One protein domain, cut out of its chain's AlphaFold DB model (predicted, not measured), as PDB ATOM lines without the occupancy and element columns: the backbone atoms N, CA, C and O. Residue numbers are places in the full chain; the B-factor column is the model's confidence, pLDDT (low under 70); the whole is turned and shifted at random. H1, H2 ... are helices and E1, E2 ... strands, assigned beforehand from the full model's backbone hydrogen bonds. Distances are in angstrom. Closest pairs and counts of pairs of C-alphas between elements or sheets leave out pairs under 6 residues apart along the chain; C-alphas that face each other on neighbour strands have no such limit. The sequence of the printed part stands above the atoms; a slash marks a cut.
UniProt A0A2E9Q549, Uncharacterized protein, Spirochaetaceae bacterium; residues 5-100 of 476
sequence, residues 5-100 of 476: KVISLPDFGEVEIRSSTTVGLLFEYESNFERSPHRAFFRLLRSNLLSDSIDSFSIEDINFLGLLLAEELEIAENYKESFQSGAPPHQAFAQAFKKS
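AT A GLANCE: This is residues 5 to 100 of the 476 residues of an uncharacterized protein of Spirochaetaceae bacterium (UniProt A0A2E9Q549). Three helices, H3, H4 and H5, pack together in a triangle, and a hairpin of two helices, H1 and H2, crosses this group, with one part of H2 on H5. A small two-stranded hairpin, E1 and E2, lies at one side, close to one end of H2 and to H3. The printed part has 96 residues, with two named strands followed by five named helices in the order E1 E2 H1 H2 H3 H4 H5; the sheet E1 - E2 is antiparallel and the class is mostly helix. The whole is compact and rounded, with a radius of gyration of the C-alphas of 12.2 A and spans of 31 by 29 by 22 A.

HOW THE PARTS SIT: E1, residues 5 to 9, and E2, residues 13 to 18, form an antiparallel hairpin with 143 degrees between their directions; N 7 and O 15, at 2.9 A, and N 15 and O 7, at 2.8 A, are within hydrogen-bond range. H1, residues 23 to 33, touches H2, residues 37 to 48, in a helical hairpin at a shallow tilt of 22 degrees, opposite ways; the closest C-alphas are those of Tyr 29 and Ala 40, 5.2 A apart. The closest C-alphas of E2 and H2 are those of Arg 18 and Asn 48, 5.2 A apart. H3, residues 59 to 72, is close to H2 but not clearly touching, with C-alphas 45 and 65 at 7.6 A. The closest C-alphas of E1 and H3 are those of Leu 9 and Asp 61, 5.7 A apart. With its residues 67 to 70 alone, H3 touches H4, residues 76 to 84, in a helical hairpin at a shallow tilt of 26 degrees, opposite ways; the closest C-alphas, 70 and 76, are 4.5 A apart. H5, residues 89 to 98, is the hub, touching three helices. It touches H4 at a steep tilt of 45 degrees, opposite ways, closest at C-alphas 82 and 92, 4.8 A. It touches H3 at a shallow tilt of 20 degrees, the same way, closest at C-alphas 63 and 89, 5.3 A. H2, with residues 37 to 42 alone, touches H5 about perpendicular, at 88 degrees, closest at C-alphas 38 and 90, 5.3 A. The helix packing is part aligned, part crossed: 3 of these 5 touching pairs are at a shallow tilt. H1 is apart from H3 and H4. In H1, H2, H3, H4 and H5 every O i to N i+4 pair is within hydrogen-bond range.

IN THESE COORDINATES: E1 begins at C-alpha 5, (21.881, -2.949, -40.423), and E2 measures 16.4 A from first to last C-alpha. H1 is 15.3 A long, H2 16.8 A, and H3, the longest helix, 19.9 A from C-alpha 59 at (11.615, 14.781, -35.073). H4 is 12.0 A long, and H5, 14.2 A, ends at C-alpha 98, (31.379, 17.160, -25.845).

THE WHOLE: The C-alphas farthest apart, those of Glu 14 and Arg 35, are 32.0 A apart. The printed part has no cut and no long link; the link from H2 to H3, 10 residues, is short, and the others are tight. The mean pLDDT of the printed part is 89.4, and no printed residue is under 70.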
ATOM      1  N   LYS A   5      22.973  -2.481 -41.270       89.00
ATOM      2  CA  LYS A   5      21.881  -2.949 -40.423       89.00
ATOM      3  C   LYS A   5      20.587  -2.288 -40.880       89.00
ATOM      4  O   LYS A   5      20.529  -1.070 -41.018       89.00
ATOM      5  N   VAL A   6      19.545  -3.091 -41.072       92.06
ATOM      6  CA  VAL A   6      18.183  -2.591 -41.282       92.06
ATOM      7  C   VAL A   6      17.577  -2.272 -39.916       92.06
ATOM      8  O   VAL A   6      17.609  -3.107 -39.008       92.06
ATOM      9  N   ILE A   7      17.044  -1.066 -39.755       90.88
ATOM     10  CA  ILE A   7      16.320  -0.630 -38.557       90.88
ATOM     11  C   ILE A   7      14.943  -0.100 -38.956       90.88
ATOM     12  O   ILE A   7      14.791   0.477 -40.026       90.88
ATOM     13  N   SER A   8      13.943  -0.270 -38.091       91.69
ATOM     14  CA  SER A   8      12.622   0.331 -38.289       91.69
ATOM     15  C   SER A   8      12.559   1.665 -37.555       91.69
ATOM     16  O   SER A   8      12.675   1.698 -36.330       91.69
ATOM     17  N   LEU A   9      12.367   2.749 -38.300       89.69
ATOM     18  CA  LEU A   9      12.084   4.073 -37.760       89.69
ATOM     19  C   LEU A   9      10.599   4.199 -37.378       89.69
ATOM     20  O   LEU A   9       9.764   3.563 -38.032       89.69
ATOM     21  N   PRO A  10      10.268   4.984 -36.332       84.69
ATOM     22  CA  PRO A  10       8.896   5.173 -35.860       84.69
ATOM     23  C   PRO A  10       7.892   5.580 -36.943       84.69
ATOM     24  O   PRO A  10       6.829   4.965 -37.029       84.69
ATOM     25  N   ASP A  11       8.238   6.568 -37.772       86.62
ATOM     26  CA  ASP A  11       7.314   7.147 -38.754       86.62
ATOM     27  C   ASP A  11       7.708   6.820 -40.200       86.62
ATOM     28  O   ASP A  11       6.842   6.698 -41.068       86.62
ATOM     29  N   PHE A  12       9.004   6.644 -40.471       84.69
ATOM     30  CA  PHE A  12       9.504   6.424 -41.831       84.69
ATOM     31  C   PHE A  12       9.536   4.946 -42.274       84.69
ATOM     32  O   PHE A  12       9.556   4.664 -43.473       84.69
ATOM     33  N   GLY A  13       9.510   3.986 -41.339       90.56
ATOM     34  CA  GLY A  13       9.622   2.553 -41.642       90.56
ATOM     35  C   GLY A  13      11.071   2.056 -41.731       90.56
ATOM     36  O   GLY A  13      11.950   2.566 -41.042       90.56
ATOM     37  N   GLU A  14      11.329   1.012 -42.523       92.00
ATOM     38  CA  GLU A  14      12.654   0.378 -42.581       92.00
ATOM     39  C   GLU A  14      13.689   1.238 -43.321       92.00
ATOM     40  O   GLU A  14      13.467   1.671 -44.452       92.00
ATOM     41  N   VAL A  15      14.849   1.449 -42.695       89.81
ATOM     42  CA  VAL A  15      16.013   2.115 -43.293       89.81
ATOM     43  C   VAL A  15      17.281   1.305 -43.059       89.81
ATOM     44  O   VAL A  15      17.452   0.665 -42.021       89.81
ATOM     45  N   GLU A  16      18.199   1.366 -44.020       89.06
ATOM     46  CA  GLU A  16      19.538   0.797 -43.889       89.06
ATOM     47  C   GLU A  16      20.513   1.834 -43.330       89.06
ATOM     48  O   GLU A  16      20.676   2.930 -43.883       89.06
ATOM     49  N   ILE A  17      21.181   1.460 -42.239       88.31
ATOM     50  CA  ILE A  17      22.259   2.230 -41.622       88.31
ATOM     51  C   ILE A  17      23.576   1.466 -41.685       88.31
ATOM     52  O   ILE A  17      23.602   0.236 -41.614       88.31
ATOM     53  N   ARG A  18      24.690   2.190 -41.782       84.44
ATOM     54  CA  ARG A  18      26.024   1.616 -41.572       84.44
ATOM     55  C   ARG A  18      26.121   1.063 -40.149       84.44
ATOM     56  O   ARG A  18      25.613   1.673 -39.212       84.44
ATOM     57  N   SER A  19      26.766  -0.092 -39.984       80.75
ATOM     58  CA  SER A  19      26.931  -0.728 -38.668       80.75
ATOM     59  C   SER A  19      27.913   0.002 -37.751       80.75
ATOM     60  O   SER A  19      27.929  -0.269 -36.553       80.75
ATOM     61  N   SER A  20      28.737   0.891 -38.314       81.88
ATOM     62  CA  SER A  20      29.675   1.716 -37.562       81.88
ATOM     63  C   SER A  20      29.913   3.081 -38.212       81.88
ATOM     64  O   SER A  20      30.020   3.212 -39.437       81.88
ATOM     65  N   THR A  21      30.055   4.090 -37.364       84.00
ATOM     66  CA  THR A  21      30.477   5.445 -37.667       84.00
ATOM     67  C   THR A  21      32.001   5.494 -37.716       84.00
ATOM     68  O   THR A  21      32.705   5.185 -36.756       84.00
ATOM     69  N   THR A  22      32.551   5.924 -38.850       79.81
ATOM     70  CA  THR A  22      34.010   6.016 -38.988       79.81
ATOM     71  C   THR A  22      34.591   7.172 -38.170       79.81
ATOM     72  O   THR A  22      33.994   8.245 -38.059       79.81
ATOM     73  N   VAL A  23      35.821   6.998 -37.677       73.75
ATOM     74  CA  VAL A  23      36.581   8.046 -36.969       73.75
ATOM     75  C   VAL A  23      36.676   9.341 -37.794       73.75
ATOM     76  O   VAL A  23      36.567  10.434 -37.244       73.75
ATOM     77  N   GLY A  24      36.813   9.237 -39.122       72.12
ATOM     78  CA  GLY A  24      36.856  10.396 -40.021       72.12
ATOM     79  C   GLY A  24      35.571  11.234 -40.006       72.12
ATOM     80  O   GLY A  24      35.645  12.461 -39.990       72.12
ATOM     81  N   LEU A  25      34.400  10.592 -39.935       79.38
ATOM     82  CA  LEU A  25      33.114  11.292 -39.829       79.38
ATOM     83  C   LEU A  25      32.959  12.015 -38.487       79.38
ATOM     84  O   LEU A  25      32.410  13.115 -38.443       79.38
ATOM     85  N   LEU A  26      33.481  11.435 -37.402       83.12
ATOM     86  CA  LEU A  26      33.483  12.081 -36.087       83.12
ATOM     87  C   LEU A  26      34.406  13.303 -36.053       83.12
ATOM     88  O   LEU A  26      34.028  14.324 -35.483       83.12
ATOM     89  N   PHE A  27      35.566  13.248 -36.715       77.00
ATOM     90  CA  PHE A  27      36.432  14.420 -36.889       77.00
ATOM     91  C   PHE A  27      35.773  15.517 -37.737       77.00
ATOM     92  O   PHE A  27      35.899  16.707 -37.423       77.00
ATOM     93  N   GLU A  28      35.049  15.146 -38.800       78.00
ATOM     94  CA  GLU A  28      34.279  16.119 -39.585       78.00
ATOM     95  C   GLU A  28      33.179  16.759 -38.726       78.00
ATOM     96  O   GLU A  28      33.016  17.985 -38.751       78.00
ATOM     97  N   TYR A  29      32.454  15.960 -37.935       87.94
ATOM     98  CA  TYR A  29      31.462  16.462 -36.988       87.94
ATOM     99  C   TYR A  29      32.100  17.438 -35.991       87.94
ATOM    100  O   TYR A  29      31.629  18.573 -35.871       87.94
ATOM    101  N   GLU A  30      33.206  17.041 -35.348       86.62
ATOM    102  CA  GLU A  30      33.960  17.851 -34.383       86.62
ATOM    103  C   GLU A  30      34.328  19.228 -34.956       86.62
ATOM    104  O   GLU A  30      34.062  20.270 -34.356       86.62
ATOM    105  N   SER A  31      34.878  19.235 -36.171       80.50
ATOM    106  CA  SER A  31      35.367  20.442 -36.842       80.50
ATOM    107  C   SER A  31      34.256  21.435 -37.206       80.50
ATOM    108  O   SER A  31      34.528  22.615 -37.445       80.50
ATOM    109  N   ASN A  32      33.001  20.979 -37.275       81.19
ATOM    110  CA  ASN A  32      31.877  21.774 -37.767       81.19
ATOM    111  C   ASN A  32      30.805  22.072 -36.712       81.19
ATOM    112  O   ASN A  32      30.070  23.055 -36.881       81.19
ATOM    113  N   PHE A  33      30.680  21.280 -35.639       85.00
ATOM    114  CA  PHE A  33      29.537  21.424 -34.732       85.00
ATOM    115  C   PHE A  33      29.558  22.756 -33.968       85.00
ATOM    116  O   PHE A  33      28.489  23.283 -33.691       85.00
ATOM    117  N   GLU A  34      30.719  23.353 -33.661       80.25
ATOM    118  CA  GLU A  34      30.763  24.664 -32.981       80.25
ATOM    119  C   GLU A  34      30.170  25.784 -33.843       80.25
ATOM    120  O   GLU A  34      29.569  26.723 -33.324       80.25
ATOM    121  N   ARG A  35      30.300  25.670 -35.170       84.19
ATOM    122  CA  ARG A  35      29.760  26.644 -36.128       84.19
ATOM    123  C   ARG A  35      28.281  26.405 -36.401       84.19
ATOM    124  O   ARG A  35      27.516  27.353 -36.555       84.19
ATOM    125  N   SER A  36      27.880  25.140 -36.529       90.38
ATOM    126  CA  SER A  36      26.495  24.764 -36.805       90.38
ATOM    127  C   SER A  36      26.220  23.328 -36.338       90.38
ATOM    128  O   SER A  36      26.364  22.393 -37.134       90.38
ATOM    129  N   PRO A  37      25.771  23.134 -35.081       85.62
ATOM    130  CA  PRO A  37      25.495  21.804 -34.535       85.62
ATOM    131  C   PRO A  37      24.472  21.043 -35.377       85.62
ATOM    132  O   PRO A  37      24.635  19.860 -35.649       85.62
ATOM    133  N   HIS A  38      23.455  21.759 -35.869       91.12
ATOM    134  CA  HIS A  38      22.446  21.228 -36.776       91.12
ATOM    135  C   HIS A  38      23.071  20.668 -38.061       91.12
ATOM    136  O   HIS A  38      22.910  19.492 -38.364       91.12
ATOM    137  N   ARG A  39      23.820  21.476 -38.827       86.75
ATOM    138  CA  ARG A  39      24.396  21.009 -40.102       86.75
ATOM    139  C   ARG A  39      25.394  19.869 -39.906       86.75
ATOM    140  O   ARG A  39      25.388  18.945 -40.711       86.75
ATOM    141  N   ALA A  40      26.224  19.934 -38.864       86.06
ATOM    142  CA  ALA A  40      27.179  18.875 -38.553       86.06
ATOM    143  C   ALA A  40      26.462  17.552 -38.240       86.06
ATOM    144  O   ALA A  40      26.808  16.517 -38.801       86.06
ATOM    145  N   PHE A  41      25.408  17.600 -37.421       92.00
ATOM    146  CA  PHE A  41      24.628  16.423 -37.043       92.00
ATOM    147  C   PHE A  41      23.911  15.779 -38.234       92.00
ATOM    148  O   PHE A  41      24.017  14.576 -38.441       92.00
ATOM    149  N   PHE A  42      23.247  16.572 -39.078       91.12
ATOM    150  CA  PHE A  42      22.566  16.027 -40.258       91.12
ATOM    151  C   PHE A  42      23.535  15.475 -41.308       91.12
ATOM    152  O   PHE A  42      23.189  14.523 -42.000       91.12
ATOM    153  N   ARG A  43      24.753  16.022 -41.426       87.88
ATOM    154  CA  ARG A  43      25.798  15.395 -42.250       87.88
ATOM    155  C   ARG A  43      26.222  14.052 -41.682       87.88
ATOM    156  O   ARG A  43      26.274  13.090 -42.434       87.88
ATOM    157  N   LEU A  44      26.465  13.985 -40.373       88.88
ATOM    158  CA  LEU A  44      26.821  12.739 -39.702       88.88
ATOM    159  C   LEU A  44      25.749  11.661 -39.916       88.88
ATOM    160  O   LEU A  44      26.082  10.521 -40.228       88.88
ATOM    161  N   LEU A  45      24.471  12.032 -39.821       91.12
ATOM    162  CA  LEU A  45      23.364  11.126 -40.116       91.12
ATOM    163  C   LEU A  45      23.329  10.703 -41.590       91.12
ATOM    164  O   LEU A  45      23.269   9.510 -41.867       91.12
ATOM    165  N   ARG A  46      23.414  11.646 -42.538       91.12
ATOM    166  CA  ARG A  46      23.417  11.336 -43.982       91.12
ATOM    167  C   ARG A  46      24.570  10.423 -44.380       91.12
ATOM    168  O   ARG A  46      24.377   9.545 -45.202       91.12
ATOM    169  N   SER A  47      25.745  10.594 -43.783       86.50
ATOM    170  CA  SER A  47      26.894   9.727 -44.057       86.50
ATOM    171  C   SER A  47      26.709   8.299 -43.534       86.50
ATOM    172  O   SER A  47      27.360   7.382 -44.033       86.50
ATOM    173  N   ASN A  48      25.834   8.102 -42.542       85.75
ATOM    174  CA  ASN A  48      25.515   6.792 -41.971       85.75
ATOM    175  C   ASN A  48      24.261   6.140 -42.574       85.75
ATOM    176  O   ASN A  48      24.083   4.933 -42.417       85.75
ATOM    177  N   LEU A  49      23.419   6.900 -43.274       88.56
ATOM    178  CA  LEU A  49      22.195   6.428 -43.924       88.56
ATOM    179  C   LEU A  49      22.431   6.190 -45.420       88.56
ATOM    180  O   LEU A  49      23.091   6.985 -46.079       88.56
ATOM    181  N   LEU A  50      21.823   5.144 -45.983       83.06
ATOM    182  CA  LEU A  50      21.746   4.973 -47.446       83.06
ATOM    183  C   LEU A  50      20.549   5.702 -48.080       83.06
ATOM    184  O   LEU A  50      20.321   5.582 -49.281       83.06
ATOM    185  N   SER A  51      19.778   6.451 -47.285       78.62
ATOM    186  CA  SER A  51      18.613   7.191 -47.767       78.62
ATOM    187  C   SER A  51      18.913   8.674 -47.978       78.62
ATOM    188  O   SER A  51      19.327   9.373 -47.052       78.62
ATOM    189  N   ASP A  52      18.575   9.177 -49.165       79.00
ATOM    190  CA  ASP A  52      18.602  10.609 -49.490       79.00
ATOM    191  C   ASP A  52      17.461  11.400 -48.813       79.00
ATOM    192  O   ASP A  52      17.436  12.631 -48.845       79.00
ATOM    193  N   SER A  53      16.505  10.716 -48.176       82.81
ATOM    194  CA  SER A  53      15.249  11.297 -47.689       82.81
ATOM    195  C   SER A  53      15.285  11.802 -46.244       82.81
ATOM    196  O   SER A  53      14.239  11.908 -45.607       82.81
ATOM    197  N   ILE A  54      16.453  12.112 -45.678       85.50
ATOM    198  CA  ILE A  54      16.517  12.539 -44.268       85.50
ATOM    199  C   ILE A  54      15.685  13.802 -43.990       85.50
ATOM    200  O   ILE A  54      15.213  14.014 -42.878       85.50
ATOM    201  N   ASP A  55      15.477  14.632 -45.014       86.69
ATOM    202  CA  ASP A  55      14.710  15.873 -44.911       86.69
ATOM    203  C   ASP A  55      13.198  15.620 -44.738       86.69
ATOM    204  O   ASP A  55      12.463  16.545 -44.397       86.69
ATOM    205  N   SER A  56      12.729  14.380 -44.943       89.19
ATOM    206  CA  SER A  56      11.349  13.963 -44.667       89.19
ATOM    207  C   SER A  56      11.169  13.236 -43.332       89.19
ATOM    208  O   SER A  56      10.056  12.812 -43.039       89.19
ATOM    209  N   PHE A  57      12.234  13.047 -42.547       89.62
ATOM    210  CA  PHE A  57      12.144  12.357 -41.258       89.62
ATOM    211  C   PHE A  57      11.459  13.239 -40.215       89.62
ATOM    212  O   PHE A  57      11.684  14.454 -40.162       89.62
ATOM    213  N   SER A  58      10.630  12.623 -39.374       92.94
ATOM    214  CA  SER A  58      10.030  13.315 -38.235       92.94
ATOM    215  C   SER A  58      11.087  13.654 -37.179       92.94
ATOM    216  O   SER A  58      12.230  13.185 -37.215       92.94
ATOM    217  N   ILE A  59      10.722  14.486 -36.201       90.25
ATOM    218  CA  ILE A  59      11.615  14.781 -35.073       90.25
ATOM    219  C   ILE A  59      11.866  13.504 -34.263       90.25
ATOM    220  O   ILE A  59      12.973  13.302 -33.764       90.25
ATOM    221  N   GLU A  60      10.861  12.639 -34.163       90.69
ATOM    222  CA  GLU A  60      10.899  11.339 -33.510       90.69
ATOM    223  C   GLU A  60      11.875  10.384 -34.213       90.69
ATOM    224  O   GLU A  60      12.723   9.791 -33.540       90.69
ATOM    225  N   ASP A  61      11.841  10.307 -35.548       91.00
ATOM    226  CA  ASP A  61      12.800   9.539 -36.355       91.00
ATOM    227  C   ASP A  61      14.234  10.064 -36.173       91.00
ATOM    228  O   ASP A  61      15.170   9.299 -35.925       91.00
ATOM    229  N   ILE A  62      14.418  11.389 -36.246       92.19
ATOM    230  CA  ILE A  62      15.726  12.035 -36.062       92.19
ATOM    231  C   ILE A  62      16.255  11.790 -34.643       92.19
ATOM    232  O   ILE A  62      17.451  11.563 -34.457       92.19
ATOM    233  N   ASN A  63      15.380  11.825 -33.636       94.38
ATOM    234  CA  ASN A  63      15.743  11.524 -32.258       94.38
ATOM    235  C   ASN A  63      16.159  10.058 -32.087       94.38
ATOM    236  O   ASN A  63      17.156   9.784 -31.423       94.38
ATOM    237  N   PHE A  64      15.427   9.126 -32.700       93.12
ATOM    238  CA  PHE A  64      15.754   7.703 -32.664       93.12
ATOM    239  C   PHE A  64      17.132   7.427 -33.279       93.12
ATOM    240  O   PHE A  64      17.966   6.754 -32.677       93.12
ATOM    241  N   LEU A  65      17.412   8.022 -34.438       91.19
ATOM    242  CA  LEU A  65      18.719   7.922 -35.087       91.19
ATOM    243  C   LEU A  65      19.835   8.590 -34.274       91.19
ATOM    244  O   LEU A  65      20.932   8.046 -34.168       91.19
ATOM    245  N   GLY A  66      19.555   9.749 -33.673       91.44
ATOM    246  CA  GLY A  66      20.482  10.423 -32.764       91.44
ATOM    247  C   GLY A  66      20.842   9.563 -31.555       91.44
ATOM    248  O   GLY A  66      22.009   9.509 -31.174       91.44
ATOM    249  N   LEU A  67      19.861   8.845 -31.000       94.81
ATOM    250  CA  LEU A  67      20.072   7.913 -29.899       94.81
ATOM    251  C   LEU A  67      20.914   6.704 -30.325       94.81
ATOM    252  O   LEU A  67      21.830   6.344 -29.596       94.81
ATOM    253  N   LEU A  68      20.664   6.120 -31.500       91.56
ATOM    254  CA  LEU A  68      21.473   5.008 -32.015       91.56
ATOM    255  C   LEU A  68      22.943   5.401 -32.203       91.56
ATOM    256  O   LEU A  68      23.833   4.675 -31.769       91.56
ATOM    257  N   LEU A  69      23.204   6.575 -32.788       90.88
ATOM    258  CA  LEU A  69      24.567   7.108 -32.880       90.88
ATOM    259  C   LEU A  69      25.170   7.362 -31.492       90.88
ATOM    260  O   LEU A  69      26.356   7.136 -31.274       90.88
ATOM    261  N   ALA A  70      24.365   7.844 -30.544       93.12
ATOM    262  CA  ALA A  70      24.822   8.082 -29.182       93.12
ATOM    263  C   ALA A  70      25.150   6.774 -28.439       93.12
ATOM    264  O   ALA A  70      26.079   6.759 -27.637       93.12
ATOM    265  N   GLU A  71      24.425   5.684 -28.695       93.69
ATOM    266  CA  GLU A  71      24.735   4.347 -28.172       93.69
ATOM    267  C   GLU A  71      26.047   3.814 -28.740       93.69
ATOM    268  O   GLU A  71      26.871   3.311 -27.981       93.69
ATOM    269  N   GLU A  72      26.277   3.995 -30.040       89.25
ATOM    270  CA  GLU A  72      27.521   3.583 -30.696       89.25
ATOM    271  C   GLU A  72      28.758   4.287 -30.114       89.25
ATOM    272  O   GLU A  72      29.824   3.692 -29.989       89.25
ATOM    273  N   LEU A  73      28.606   5.556 -29.726       87.62
ATOM    274  CA  LEU A  73      29.669   6.377 -29.141       87.62
ATOM    275  C   LEU A  73      29.711   6.325 -27.606       87.62
ATOM    276  O   LEU A  73      30.398   7.145 -26.998       87.62
ATOM    277  N   GLU A  74      28.948   5.426 -26.980       94.81
ATOM    278  CA  GLU A  74      28.862   5.279 -25.520       94.81
ATOM    279  C   GLU A  74      28.446   6.578 -24.783       94.81
ATOM    280  O   GLU A  74      28.779   6.805 -23.621       94.81
ATOM    281  N   ILE A  75      27.661   7.441 -25.439       95.56
ATOM    282  CA  ILE A  75      27.140   8.715 -24.902       95.56
ATOM    283  C   ILE A  75      25.610   8.767 -24.780       95.56
ATOM    284  O   ILE A  75      25.041   9.842 -24.567       95.56
ATOM    285  N   ALA A  76      24.928   7.626 -24.899       96.75
ATOM    286  CA  ALA A  76      23.467   7.543 -24.909       96.75
ATOM    287  C   ALA A  76      22.804   8.175 -23.675       96.75
ATOM    288  O   ALA A  76      21.795   8.862 -23.805       96.75
ATOM    289  N   GLU A  77      23.375   7.995 -22.483       96.75
ATOM    290  CA  GLU A  77      22.801   8.549 -21.249       96.75
ATOM    291  C   GLU A  77      22.875  10.082 -21.221       96.75
ATOM    292  O   GLU A  77      21.871  10.746 -20.966       96.75
ATOM    293  N   ASN A  78      24.019  10.659 -21.610       96.31
ATOM    294  CA  ASN A  78      24.170  12.111 -21.745       96.31
ATOM    295  C   ASN A  78      23.238  12.684 -22.825       96.31
ATOM    296  O   ASN A  78      22.719  13.796 -22.678       96.31
ATOM    297  N   TYR A  79      23.027  11.937 -23.913       97.00
ATOM    298  CA  TYR A  79      22.094  12.309 -24.973       97.00
ATOM    299  C   TYR A  79      20.653  12.339 -24.451       97.00
ATOM    300  O   TYR A  79      19.974  13.354 -24.608       97.00
ATOM    301  N   LYS A  80      20.204  11.266 -23.782       97.31
ATOM    302  CA  LYS A  80      18.854  11.158 -23.204       97.31
ATOM    303  C   LYS A  80      18.587  12.266 -22.191       97.31
ATOM    304  O   LYS A  80      17.545  12.904 -22.283       97.31
ATOM    305  N   GLU A  81      19.523  12.524 -21.276       96.75
ATOM    306  CA  GLU A  81      19.414  13.604 -20.284       96.75
ATOM    307  C   GLU A  81      19.220  14.965 -20.974       96.75
ATOM    308  O   GLU A  81      18.285  15.711 -20.668       96.75
ATOM    309  N   SER A  82      20.061  15.262 -21.969       94.38
ATOM    310  CA  SER A  82      20.005  16.524 -22.711       94.38
ATOM    311  C   SER A  82      18.699  16.655 -23.504       94.38
ATOM    312  O   SER A  82      18.056  17.703 -23.469       94.38
ATOM    313  N   PHE A  83      18.252  15.587 -24.168       95.19
ATOM    314  CA  PHE A  83      16.997  15.576 -24.920       95.19
ATOM    315  C   PHE A  83      15.769  15.733 -24.005       95.19
ATOM    316  O   PHE A  83      14.892  16.549 -24.283       95.19
ATOM    317  N   GLN A  84      15.732  15.037 -22.863       96.00
ATOM    318  CA  GLN A  84      14.661  15.152 -21.861       96.00
ATOM    319  C   GLN A  84      14.572  16.553 -21.240       96.00
ATOM    320  O   GLN A  84      13.490  16.974 -20.835       96.00
ATOM    321  N   SER A  85      15.678  17.302 -21.216       96.25
ATOM    322  CA  SER A  85      15.693  18.712 -20.802       96.25
ATOM    323  C   SER A  85      15.090  19.680 -21.838       96.25
ATOM    324  O   SER A  85      15.018  20.884 -21.591       96.25
ATOM    325  N   GLY A  86      14.633  19.169 -22.988       96.19
ATOM    326  CA  GLY A  86      14.008  19.939 -24.065       96.19
ATOM    327  C   GLY A  86      14.966  20.362 -25.180       96.19
ATOM    328  O   GLY A  86      14.569  21.135 -26.054       96.19
ATOM    329  N   ALA A  87      16.216  19.884 -25.181       95.44
ATOM    330  CA  ALA A  87      17.137  20.152 -26.280       95.44
ATOM    331  C   ALA A  87      16.709  19.373 -27.542       95.44
ATOM    332  O   ALA A  87      16.420  18.179 -27.452       95.44
ATOM    333  N   PRO A  88      16.710  19.989 -28.740       96.00
ATOM    334  CA  PRO A  88      16.461  19.256 -29.979       96.00
ATOM    335  C   PRO A  88      17.580  18.225 -30.238       96.00
ATOM    336  O   PRO A  88      18.707  18.436 -29.776       96.00
ATOM    337  N   PRO A  89      17.340  17.164 -31.040       95.19
ATOM    338  CA  PRO A  89      18.270  16.036 -31.200       95.19
ATOM    339  C   PRO A  89      19.719  16.438 -31.510       95.19
ATOM    340  O   PRO A  89      20.658  15.980 -30.868       95.19
ATOM    341  N   HIS A  90      19.913  17.382 -32.434       94.88
ATOM    342  CA  HIS A  90      21.244  17.857 -32.817       94.88
ATOM    343  C   HIS A  90      21.990  18.590 -31.686       94.88
ATOM    344  O   HIS A  90      23.218  18.535 -31.627       94.88
ATOM    345  N   GLN A  91      21.276  19.286 -30.791       95.25
ATOM    346  CA  GLN A  91      21.880  19.937 -29.623       95.25
ATOM    347  C   GLN A  91      22.142  18.934 -28.504       95.25
ATOM    348  O   GLN A  91      23.217  18.983 -27.910       95.25
ATOM    349  N   ALA A  92      21.205  18.015 -28.259       96.25
ATOM    350  CA  ALA A  92      21.385  16.932 -27.299       96.25
ATOM    351  C   ALA A  92      22.619  16.085 -27.653       96.25
ATOM    352  O   ALA A  92      23.477  15.852 -26.805       96.25
ATOM    353  N   PHE A  93      22.775  15.732 -28.933       95.94
ATOM    354  CA  PHE A  93      23.951  15.023 -29.433       95.94
ATOM    355  C   PHE A  93      25.234  15.839 -29.283       95.94
ATOM    356  O   PHE A  93      26.215  15.319 -28.769       95.94
ATOM    357  N   ALA A  94      25.234  17.125 -29.646       93.88
ATOM    358  CA  ALA A  94      26.418  17.972 -29.481       93.88
ATOM    359  C   ALA A  94      26.858  18.093 -28.012       93.88
ATOM    360  O   ALA A  94      28.052  18.070 -27.715       93.88
ATOM    361  N   GLN A  95      25.905  18.223 -27.084       95.81
ATOM    362  CA  GLN A  95      26.184  18.289 -25.648       95.81
ATOM    363  C   GLN A  95      26.717  16.957 -25.114       95.81
ATOM    364  O   GLN A  95      27.683  16.956 -24.353       95.81
ATOM    365  N   ALA A  96      26.132  15.838 -25.542       95.62
ATOM    366  CA  ALA A  96      26.591  14.504 -25.179       95.62
ATOM    367  C   ALA A  96      27.987  14.202 -25.745       95.62
ATOM    368  O   ALA A  96      28.863  13.750 -25.012       95.62
ATOM    369  N   PHE A  97      28.227  14.542 -27.013       93.75
ATOM    370  CA  PHE A  97      29.501  14.333 -27.695       93.75
ATOM    371  C   PHE A  97      30.636  15.112 -27.026       93.75
ATOM    372  O   PHE A  97      31.699  14.549 -26.792       93.75
ATOM    373  N   LYS A  98      30.398  16.364 -26.610       94.25
ATOM    374  CA  LYS A  98      31.379  17.160 -25.845       94.25
ATOM    375  C   LYS A  98      31.793  16.539 -24.511       94.25
ATOM    376  O   LYS A  98      32.848  16.887 -23.992       94.25
ATOM    377  N   LYS A  99      30.947  15.682 -23.938       94.31
ATOM    378  CA  LYS A  99      31.223  14.951 -22.698       94.31
ATOM    379  C   LYS A  99      31.851  13.571 -22.953       94.31
ATOM    380  O   LYS A  99      32.102  12.863 -21.989       94.31
ATOM    381  N   SER A 100      32.051  13.171 -24.212       92.25
ATOM    382  CA  SER A 100      32.632  11.868 -24.558       92.25
ATOM    383  C   SER A 100      34.146  11.838 -24.355       92.25
ATOM    384  O   SER A 100      34.838  12.824 -24.627       92.25
TER     385      SER A 100